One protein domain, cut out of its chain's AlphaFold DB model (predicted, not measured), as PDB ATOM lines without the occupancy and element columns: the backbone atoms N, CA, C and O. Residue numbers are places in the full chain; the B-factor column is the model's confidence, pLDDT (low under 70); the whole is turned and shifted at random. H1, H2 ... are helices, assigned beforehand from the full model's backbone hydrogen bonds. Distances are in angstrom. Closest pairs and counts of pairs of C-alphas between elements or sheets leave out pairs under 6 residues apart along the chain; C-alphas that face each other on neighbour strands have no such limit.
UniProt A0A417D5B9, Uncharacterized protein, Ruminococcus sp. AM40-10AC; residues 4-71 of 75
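What this domain is: This is residues 4 to 71 of the 75 residues of an uncharacterized protein of Ruminococcus sp. AM40-10AC (UniProt A0A417D5B9). The model has little regular structure: two short helices, H2 and H1, are set apart, joined by a long winding stretch, residues 15 to 57. Residues 61 to 71, most of H2 and the tail after it, stick out from the body. The printed part has 68 residues, with two named helices, H1 then H2, and no named strand. The class is all helix, with 23 residues in named elements. The whole is only just loose, close to compact, with a radius of gyration of the C-alphas of 13.5 A and spans of 33 by 30 by 18 A.

How they stand to each other: H2, residues 58 to 69, and H1, residues 4 to 14, are apart. In both, every O i to N i+4 pair is within hydrogen-bond range. Residues 18 to 23, 31 to 36 and 54 to 59 also stand free.

Where its parts are: H2 is 16.6 A long and ends at C-alpha 69 (-28.120, -42.212, 6.128). H1 is 15.3 A long and begins at C-alpha 4 (4.997, -48.180, 11.953).

The domain as a whole: The C-alphas farthest apart, of Glu 20 and Asp 38, are 36.1 A apart. The printed part has no cut. The link from H1 to H2 is long, 43 residues. Residues 55 to 71 have pLDDT under 70.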
ATOM      1  N   ASP A   4       4.386 -49.338  12.619       86.94
ATOM      2  CA  ASP A   4       4.997 -48.180  11.953       86.94
ATOM      3  C   ASP A   4       4.292 -47.791  10.648       86.94
ATOM      4  O   ASP A   4       4.118 -46.608  10.348       86.94
ATOM      5  N   LYS A   5       3.838 -48.780   9.867       87.94
ATOM      6  CA  LYS A   5       3.125 -48.528   8.607       87.94
ATOM      7  C   LYS A   5       1.754 -47.907   8.867       87.94
ATOM      8  O   LYS A   5       1.334 -47.042   8.101       87.94
ATOM      9  N   ILE A   6       1.068 -48.321   9.935       86.44
ATOM     10  CA  ILE A   6      -0.227 -47.745  10.330       86.44
ATOM     11  C   ILE A   6      -0.028 -46.311  10.807       86.44
ATOM     12  O   ILE A   6      -0.729 -45.414  10.344       86.44
ATOM     13  N   ILE A   7       0.961 -46.076  11.672       89.00
ATOM     14  CA  ILE A   7       1.306 -44.737  12.164       89.00
ATOM     15  C   ILE A   7       1.617 -43.803  10.989       89.00
ATOM     16  O   ILE A   7       1.083 -42.694  10.912       89.00
ATOM     17  N   GLN A   8       2.439 -44.256  10.039       91.19
ATOM     18  CA  GLN A   8       2.801 -43.474   8.860       91.19
ATOM     19  C   GLN A   8       1.579 -43.129   7.996       91.19
ATOM     20  O   GLN A   8       1.429 -41.981   7.565       91.19
ATOM     21  N   ASP A   9       0.693 -44.096   7.751       91.00
ATOM     22  CA  ASP A   9      -0.528 -43.883   6.975       91.00
ATOM     23  C   ASP A   9      -1.506 -42.930   7.683       91.00
ATOM     24  O   ASP A   9      -2.009 -41.984   7.069       91.00
ATOM     25  N   LEU A  10      -1.729 -43.104   8.989       91.00
ATOM     26  CA  LEU A  10      -2.592 -42.226   9.782       91.00
ATOM     27  C   LEU A  10      -2.061 -40.788   9.807       91.00
ATOM     28  O   LEU A  10      -2.819 -39.859   9.516       91.00
ATOM     29  N   ASN A  11      -0.765 -40.592  10.066       91.94
ATOM     30  CA  ASN A  11      -0.137 -39.266  10.048       91.94
ATOM     31  C   ASN A  11      -0.269 -38.597   8.675       91.94
ATOM     32  O   ASN A  11      -0.652 -37.429   8.587       91.94
ATOM     33  N   ARG A  12      -0.058 -39.344   7.583       92.75
ATOM     34  CA  ARG A  12      -0.260 -38.828   6.222       92.75
ATOM     35  C   ARG A  12      -1.693 -38.340   6.005       92.75
ATOM     36  O   ARG A  12      -1.890 -37.301   5.378       92.75
ATOM     37  N   ARG A  13      -2.695 -39.065   6.505       91.12
ATOM     38  CA  ARG A  13      -4.112 -38.680   6.380       91.12
ATOM     39  C   ARG A  13      -4.454 -37.449   7.223       91.12
ATOM     40  O   ARG A  13      -5.256 -36.629   6.777       91.12
ATOM     41  N   PHE A  14      -3.862 -37.305   8.409       90.19
ATOM     42  CA  PHE A  14      -4.033 -36.117   9.252       90.19
ATOM     43  C   PHE A  14      -3.330 -34.876   8.692       90.19
ATOM     44  O   PHE A  14      -3.859 -33.779   8.847       90.19
ATOM     45  N   ALA A  15      -2.223 -35.046   7.965       90.62
ATOM     46  CA  ALA A  15      -1.509 -33.955   7.299       90.62
ATOM     47  C   ALA A  15      -2.275 -33.342   6.107       90.62
ATOM     48  O   ALA A  15      -1.933 -32.254   5.642       90.62
ATOM     49  N   VAL A  16      -3.315 -34.011   5.594       90.62
ATOM     50  CA  VAL A  16      -4.161 -33.454   4.530       90.62
ATOM     51  C   VAL A  16      -4.999 -32.307   5.088       90.62
ATOM     52  O   VAL A  16      -5.765 -32.506   6.039       90.62
ATOM     53  N   PHE A  17      -4.924 -31.143   4.433       89.00
ATOM     54  CA  PHE A  17      -5.733 -29.969   4.762       89.00
ATOM     55  C   PHE A  17      -7.207 -30.326   4.973       89.00
ATOM     56  O   PHE A  17      -7.783 -31.177   4.284       89.00
ATOM     57  N   LEU A  18      -7.809 -29.685   5.969       87.88
ATOM     58  CA  LEU A  18      -9.230 -29.837   6.231       87.88
ATOM     59  C   LEU A  18     -10.023 -29.187   5.089       87.88
ATOM     60  O   LEU A  18      -9.632 -28.114   4.625       87.88
ATOM     61  N   PRO A  19     -11.126 -29.808   4.638       87.62
ATOM     62  CA  PRO A  19     -12.055 -29.136   3.745       87.62
ATOM     63  C   PRO A  19     -12.597 -27.862   4.399       87.62
ATOM     64  O   PRO A  19     -12.637 -27.747   5.629       87.62
ATOM     65  N   GLU A  20     -13.040 -26.918   3.573       87.75
ATOM     66  CA  GLU A  20     -13.631 -25.671   4.054       87.75
ATOM     67  C   GLU A  20     -14.768 -25.967   5.051       87.75
ATOM     68  O   GLU A  20     -15.538 -26.912   4.868       87.75
ATOM     69  N   PHE A  21     -14.835 -25.192   6.138       87.62
ATOM     70  CA  PHE A  21     -15.793 -25.326   7.250       87.62
ATOM     71  C   PHE A  21     -15.586 -26.505   8.224       87.62
ATOM     72  O   PHE A  21     -16.291 -26.579   9.235       87.62
ATOM     73  N   TYR A  22     -14.601 -27.384   8.013       85.56
ATOM     74  CA  TYR A  22     -14.267 -28.435   8.983       85.56
ATOM     75  C   TYR A  22     -13.216 -27.966   9.991       85.56
ATOM     76  O   TYR A  22     -12.139 -27.508   9.628       85.56
ATOM     77  N   GLN A  23     -13.504 -28.141  11.283       85.19
ATOM     78  CA  GLN A  23     -12.585 -27.781  12.375       85.19
ATOM     79  C   GLN A  23     -11.644 -28.919  12.794       85.19
ATOM     80  O   GLN A  23     -10.642 -28.680  13.459       85.19
ATOM     81  N   ARG A  24     -11.980 -30.172  12.462       86.69
ATOM     82  CA  ARG A  24     -11.206 -31.364  12.840       86.69
ATOM     83  C   ARG A  24     -11.439 -32.513  11.870       86.69
ATOM     84  O   ARG A  24     -12.539 -32.660  11.338       86.69
ATOM     85  N   ARG A  25     -10.424 -33.360  11.701       86.25
ATOM     86  CA  ARG A  25     -10.515 -34.648  11.004       86.25
ATOM     87  C   ARG A  25     -10.710 -35.749  12.037       86.25
ATOM     88  O   ARG A  25     -10.036 -35.757  13.060       86.25
ATOM     89  N   ILE A  26     -11.622 -36.675  11.767       87.75
ATOM     90  CA  ILE A  26     -11.816 -37.875  12.586       87.75
ATOM     91  C   ILE A  26     -11.656 -39.071  11.660       87.75
ATOM     92  O   ILE A  26     -12.371 -39.187  10.664       87.75
ATOM     93  N   ILE A  27     -10.694 -39.934  11.972       86.50
ATOM     94  CA  ILE A  27     -10.413 -41.149  11.212       86.50
ATOM     95  C   ILE A  27     -10.896 -42.330  12.041       86.50
ATOM     96  O   ILE A  27     -10.537 -42.458  13.205       86.50
ATOM     97  N   PHE A  28     -11.713 -43.177  11.423       84.12
ATOM     98  CA  PHE A  28     -12.058 -44.478  11.977       84.12
ATOM     99  C   PHE A  28     -11.112 -45.481  11.355       84.12
ATOM    100  O   PHE A  28     -11.080 -45.629  10.133       84.12
ATOM    101  N   TRP A  29     -10.326 -46.109  12.206       85.88
ATOM    102  CA  TRP A  29      -9.457 -47.202  11.837       85.88
ATOM    103  C   TRP A  29     -10.014 -48.458  12.504       85.88
ATOM    104  O   TRP A  29     -10.389 -48.416  13.675       85.88
ATOM    105  N   TYR A  30     -10.180 -49.515  11.715       83.69
ATOM    106  CA  TYR A  30     -10.745 -50.781  12.163       83.69
ATOM    107  C   TYR A  30      -9.643 -51.828  12.127       83.69
ATOM    108  O   TYR A  30      -9.030 -52.041  11.081       83.69
ATOM    109  N   ASP A  31      -9.399 -52.434  13.280       83.62
ATOM    110  CA  ASP A  31      -8.473 -53.541  13.453       83.62
ATOM    111  C   ASP A  31      -9.262 -54.849  13.366       83.62
ATOM    112  O   ASP A  31      -9.963 -55.210  14.314       83.62
ATOM    113  N   GLU A  32      -9.230 -55.514  12.208       78.88
ATOM    114  CA  GLU A  32     -10.044 -56.714  11.954       78.88
ATOM    115  C   GLU A  32      -9.698 -57.860  12.912       78.88
ATOM    116  O   GLU A  32     -10.598 -58.476  13.485       78.88
ATOM    117  N   ASP A  33      -8.402 -58.096  13.118       85.44
ATOM    118  CA  ASP A  33      -7.878 -59.220  13.898       85.44
ATOM    119  C   ASP A  33      -7.531 -58.840  15.345       85.44
ATOM    120  O   ASP A  33      -7.059 -59.685  16.109       85.44
ATOM    121  N   LYS A  34      -7.770 -57.579  15.735       85.19
ATOM    122  CA  LYS A  34      -7.362 -57.015  17.034       85.19
ATOM    123  C   LYS A  34      -5.857 -57.164  17.310       85.19
ATOM    124  O   LYS A  34      -5.439 -57.332  18.455       85.19
ATOM    125  N   GLU A  35      -5.033 -57.112  16.264       85.75
ATOM    126  CA  GLU A  35      -3.574 -57.300  16.343       85.75
ATOM    127  C   GLU A  35      -2.869 -56.156  17.114       85.75
ATOM    128  O   GLU A  35      -1.704 -56.288  17.516       85.75
ATOM    129  N   PHE A  36      -3.565 -55.033  17.312       83.75
ATOM    130  CA  PHE A  36      -3.027 -53.805  17.894       83.75
ATOM    131  C   PHE A  36      -3.717 -53.381  19.189       83.75
ATOM    132  O   PHE A  36      -3.363 -52.327  19.713       83.75
ATOM    133  N   GLU A  37      -4.662 -54.165  19.718       83.12
ATOM    134  CA  GLU A  37      -5.400 -53.850  20.955       83.12
ATOM    135  C   GLU A  37      -4.448 -53.547  22.128       83.12
ATOM    136  O   GLU A  37      -4.665 -52.596  22.874       83.12
ATOM    137  N   ASP A  38      -3.337 -54.279  22.231       84.69
ATOM    138  CA  ASP A  38      -2.292 -54.118  23.251       84.69
ATOM    139  C   ASP A  38      -1.212 -53.076  22.904       84.69
ATOM    140  O   ASP A  38      -0.383 -52.741  23.748       84.69
ATOM    141  N   LYS A  39      -1.213 -52.549  21.675       84.12
ATOM    142  CA  LYS A  39      -0.183 -51.636  21.142       84.12
ATOM    143  C   LYS A  39      -0.697 -50.220  20.902       84.12
ATOM    144  O   LYS A  39       0.075 -49.361  20.485       84.12
ATOM    145  N   LEU A  40      -1.983 -49.946  21.144       84.00
ATOM    146  CA  LEU A  40      -2.570 -48.616  20.928       84.00
ATOM    147  C   LEU A  40      -1.869 -47.520  21.741       84.00
ATOM    148  O   LEU A  40      -1.753 -46.397  21.253       84.00
ATOM    149  N   ASP A  41      -1.354 -47.851  22.925       83.38
ATOM    150  CA  ASP A  41      -0.597 -46.919  23.770       83.38
ATOM    151  C   ASP A  41       0.741 -46.489  23.138       83.38
ATOM    152  O   ASP A  41       1.258 -45.412  23.438       83.38
ATOM    153  N   GLU A  42       1.293 -47.300  22.230       85.44
ATOM    154  CA  GLU A  42       2.524 -47.000  21.486       85.44
ATOM    155  C   GLU A  42       2.257 -46.124  20.249       85.44
ATOM    156  O   GLU A  42       3.178 -45.527  19.683       85.44
ATOM    157  N   VAL A  43       0.995 -46.012  19.818       85.31
ATOM    158  CA  VAL A  43       0.599 -45.243  18.634       85.31
ATOM    159  C   VAL A  43       0.606 -43.750  18.959       85.31
ATOM    160  O   VAL A  43      -0.374 -43.170  19.428       85.31
ATOM    161  N   VAL A  44       1.720 -43.092  18.641       86.56
ATOM    162  CA  VAL A  44       1.866 -41.637  18.755       86.56
ATOM    163  C   VAL A  44       1.644 -40.982  17.392       86.56
ATOM    164  O   VAL A  44       2.402 -41.194  16.445       86.56
ATOM    165  N   LEU A  45       0.595 -40.163  17.293       88.12
ATOM    166  CA  LEU A  45       0.259 -39.403  16.087       88.12
ATOM    167  C   LEU A  45       0.583 -37.917  16.254       88.12
ATOM    168  O   LEU A  45       0.437 -37.343  17.334       88.12
ATOM    169  N   GLU A  46       0.970 -37.268  15.161       86.75
ATOM    170  CA  GLU A  46       1.268 -35.841  15.156       86.75
ATOM    171  C   GLU A  46      -0.033 -35.021  15.142       86.75
ATOM    172  O   GLU A  46      -0.874 -35.170  14.255       86.75
ATOM    173  N   ASN A  47      -0.214 -34.142  16.138       85.50
ATOM    174  CA  ASN A  47      -1.395 -33.276  16.293       85.50
ATOM    175  C   ASN A  47      -2.750 -34.015  16.349       85.50
ATOM    176  O   ASN A  47      -3.804 -33.408  16.138       85.50
ATOM    177  N   ALA A  48      -2.744 -35.308  16.668       88.06
ATOM    178  CA  ALA A  48      -3.942 -36.127  16.788       88.06
ATOM    179  C   ALA A  48      -3.968 -36.871  18.126       88.06
ATOM    180  O   ALA A  48      -2.944 -37.097  18.766       88.06
ATOM    181  N   LYS A  49      -5.174 -37.235  18.566       87.31
ATOM    182  CA  LYS A  49      -5.391 -38.068  19.751       87.31
ATOM    183  C   LYS A  49      -5.942 -39.415  19.314       87.31
ATOM    184  O   LYS A  49      -6.902 -39.450  18.544       87.31
ATOM    185  N   VAL A  50      -5.359 -40.488  19.833       87.00
ATOM    186  CA  VAL A  50      -5.899 -41.842  19.703       87.00
ATOM    187  C   VAL A  50      -6.943 -42.039  20.800       87.00
ATOM    188  O   VAL A  50      -6.729 -41.651  21.947       87.00
ATOM    189  N   ILE A  51      -8.108 -42.565  20.428       83.62
ATOM    190  CA  ILE A  51      -9.190 -42.889  21.359       83.62
ATOM    191  C   ILE A  51      -9.621 -44.315  21.048       83.62
ATOM    192  O   ILE A  51     -10.091 -44.587  19.943       83.62
ATOM    193  N   GLU A  52      -9.467 -45.203  22.022       83.50
ATOM    194  CA  GLU A  52      -9.936 -46.577  21.910       83.50
ATOM    195  C   GLU A  52     -11.465 -46.627  21.995       83.50
ATOM    196  O   GLU A  52     -12.098 -46.046  22.887       83.50
ATOM    197  N   LEU A  53     -12.075 -47.335  21.046       76.69
ATOM    198  CA  LEU A  53     -13.515 -47.491  20.987       76.69
ATOM    199  C   LEU A  53     -13.955 -48.782  21.684       76.69
ATOM    200  O   LEU A  53     -14.165 -49.809  21.052       76.69
ATOM    201  N   THR A  54     -14.186 -48.709  22.990       72.38
ATOM    202  CA  THR A  54     -14.889 -49.752  23.749       72.38
ATOM    203  C   THR A  54     -16.362 -49.895  23.308       72.38
ATOM    204  O   THR A  54     -16.976 -48.962  22.784       72.38
ATOM    205  N   GLY A  55     -16.980 -51.066  23.493       65.44
ATOM    206  CA  GLY A  55     -18.311 -51.406  22.945       65.44
ATOM    207  C   GLY A  55     -19.504 -50.519  23.358       65.44
ATOM    208  O   GLY A  55     -20.622 -50.764  22.913       65.44
ATOM    209  N   ASN A  56     -19.299 -49.479  24.175       62.66
ATOM    210  CA  ASN A  56     -20.324 -48.525  24.609       62.66
ATOM    211  C   ASN A  56     -20.024 -47.074  24.174       62.66
ATOM    212  O   ASN A  56     -20.246 -46.118  24.918       62.66
ATOM    213  N   ASN A  57     -19.504 -46.888  22.958       65.81
ATOM    214  CA  ASN A  57     -19.211 -45.560  22.424       65.81
ATOM    215  C   ASN A  57     -20.381 -44.980  21.623       65.81
ATOM    216  O   ASN A  57     -20.577 -45.263  20.439       65.81
ATOM    217  N   VAL A  58     -21.136 -44.086  22.268       63.56
ATOM    218  CA  VAL A  58     -22.261 -43.342  21.666       63.56
ATOM    219  C   VAL A  58     -21.832 -42.567  20.410       63.56
ATOM    220  O   VAL A  58     -22.619 -42.426  19.472       63.56
ATOM    221  N   PHE A  59     -20.574 -42.115  20.358       63.28
ATOM    222  CA  PHE A  59     -20.008 -41.405  19.211       63.28
ATOM    223  C   PHE A  59     -20.000 -42.259  17.931       63.28
ATOM    224  O   PHE A  59     -20.410 -41.792  16.869       63.28
ATOM    225  N   CYS A  60     -19.609 -43.531  18.038       61.28
ATOM    226  CA  CYS A  60     -19.548 -44.460  16.907       61.28
ATOM    227  C   CYS A  60     -20.930 -44.832  16.409       61.28
ATOM    228  O   CYS A  60     -21.154 -44.847  15.204       61.28
ATOM    229  N   ARG A  61     -21.871 -45.068  17.331       60.47
ATOM    230  CA  ARG A  61     -23.264 -45.351  16.985       60.47
ATOM    231  C   ARG A  61     -23.862 -44.204  16.175       60.47
ATOM    232  O   ARG A  61     -24.381 -44.431  15.093       60.47
ATOM    233  N   ASN A  62     -23.734 -42.972  16.660       61.50
ATOM    234  CA  ASN A  62     -24.333 -41.819  15.993       61.50
ATOM    235  C   ASN A  62     -23.693 -41.539  14.624       61.50
ATOM    236  O   ASN A  62     -24.397 -41.137  13.703       61.50
ATOM    237  N   LEU A  63     -22.384 -41.774  14.461       60.97
ATOM    238  CA  LEU A  63     -21.725 -41.597  13.166       60.97
ATOM    239  C   LEU A  63     -21.960 -42.768  12.201       60.97
ATOM    240  O   LEU A  63     -22.041 -42.538  10.999       60.97
ATOM    241  N   TYR A  64     -22.086 -44.001  12.695       60.34
ATOM    242  CA  TYR A  64     -22.509 -45.146  11.886       60.34
ATOM    243  C   TYR A  64     -23.920 -44.917  11.344       60.34
ATOM    244  O   TYR A  64     -24.138 -45.050  10.144       60.34
ATOM    245  N   GLU A  65     -24.845 -44.467  12.197       60.59
ATOM    246  CA  GLU A  65     -26.179 -44.043  11.768       60.59
ATOM    247  C   GLU A  65     -26.103 -42.897  10.754       60.59
ATOM    248  O   GLU A  65     -26.722 -42.983   9.697       60.59
ATOM    249  N   ALA A  66     -25.279 -41.873  11.007       59.47
ATOM    250  CA  ALA A  66     -25.100 -40.766  10.070       59.47
ATOM    251  C   ALA A  66     -24.548 -41.232   8.710       59.47
ATOM    252  O   ALA A  66     -25.051 -40.801   7.678       59.47
ATOM    253  N   ARG A  67     -23.554 -42.134   8.687       58.12
ATOM    254  CA  ARG A  67     -22.981 -42.718   7.461       58.12
ATOM    255  C   ARG A  67     -23.979 -43.594   6.715       58.12
ATOM    256  O   ARG A  67     -24.082 -43.457   5.503       58.12
ATOM    257  N   ARG A  68     -24.750 -44.418   7.430       57.06
ATOM    258  CA  ARG A  68     -25.842 -45.232   6.874       57.06
ATOM    259  C   ARG A  68     -26.918 -44.367   6.213       57.06
ATOM    260  O   ARG A  68     -27.514 -44.782   5.231       57.06
ATOM    261  N   THR A  69     -27.164 -43.160   6.726       52.56
ATOM    262  CA  THR A  69     -28.120 -42.212   6.128       52.56
ATOM    263  C   THR A  69     -27.521 -41.298   5.051       52.56
ATOM    264  O   THR A  69     -28.279 -40.721   4.278       52.56
ATOM    265  N   ASN A  70     -26.190 -41.167   4.970       47.97
ATOM    266  CA  ASN A  70     -25.481 -40.290   4.021       47.97
ATOM    267  C   ASN A  70     -24.992 -41.002   2.742       47.97
ATOM    268  O   ASN A  70     -24.139 -40.459   2.039       47.97
ATOM    269  N   GLU A  71     -25.547 -42.165   2.388       42.12
ATOM    270  CA  GLU A  71     -25.253 -42.907   1.142       42.12
ATOM    271  C   GLU A  71     -25.517 -42.130  -0.176       42.12
ATOM    272  O   GLU A  71     -25.324 -42.677  -1.256       42.12
TER     273      GLU A  71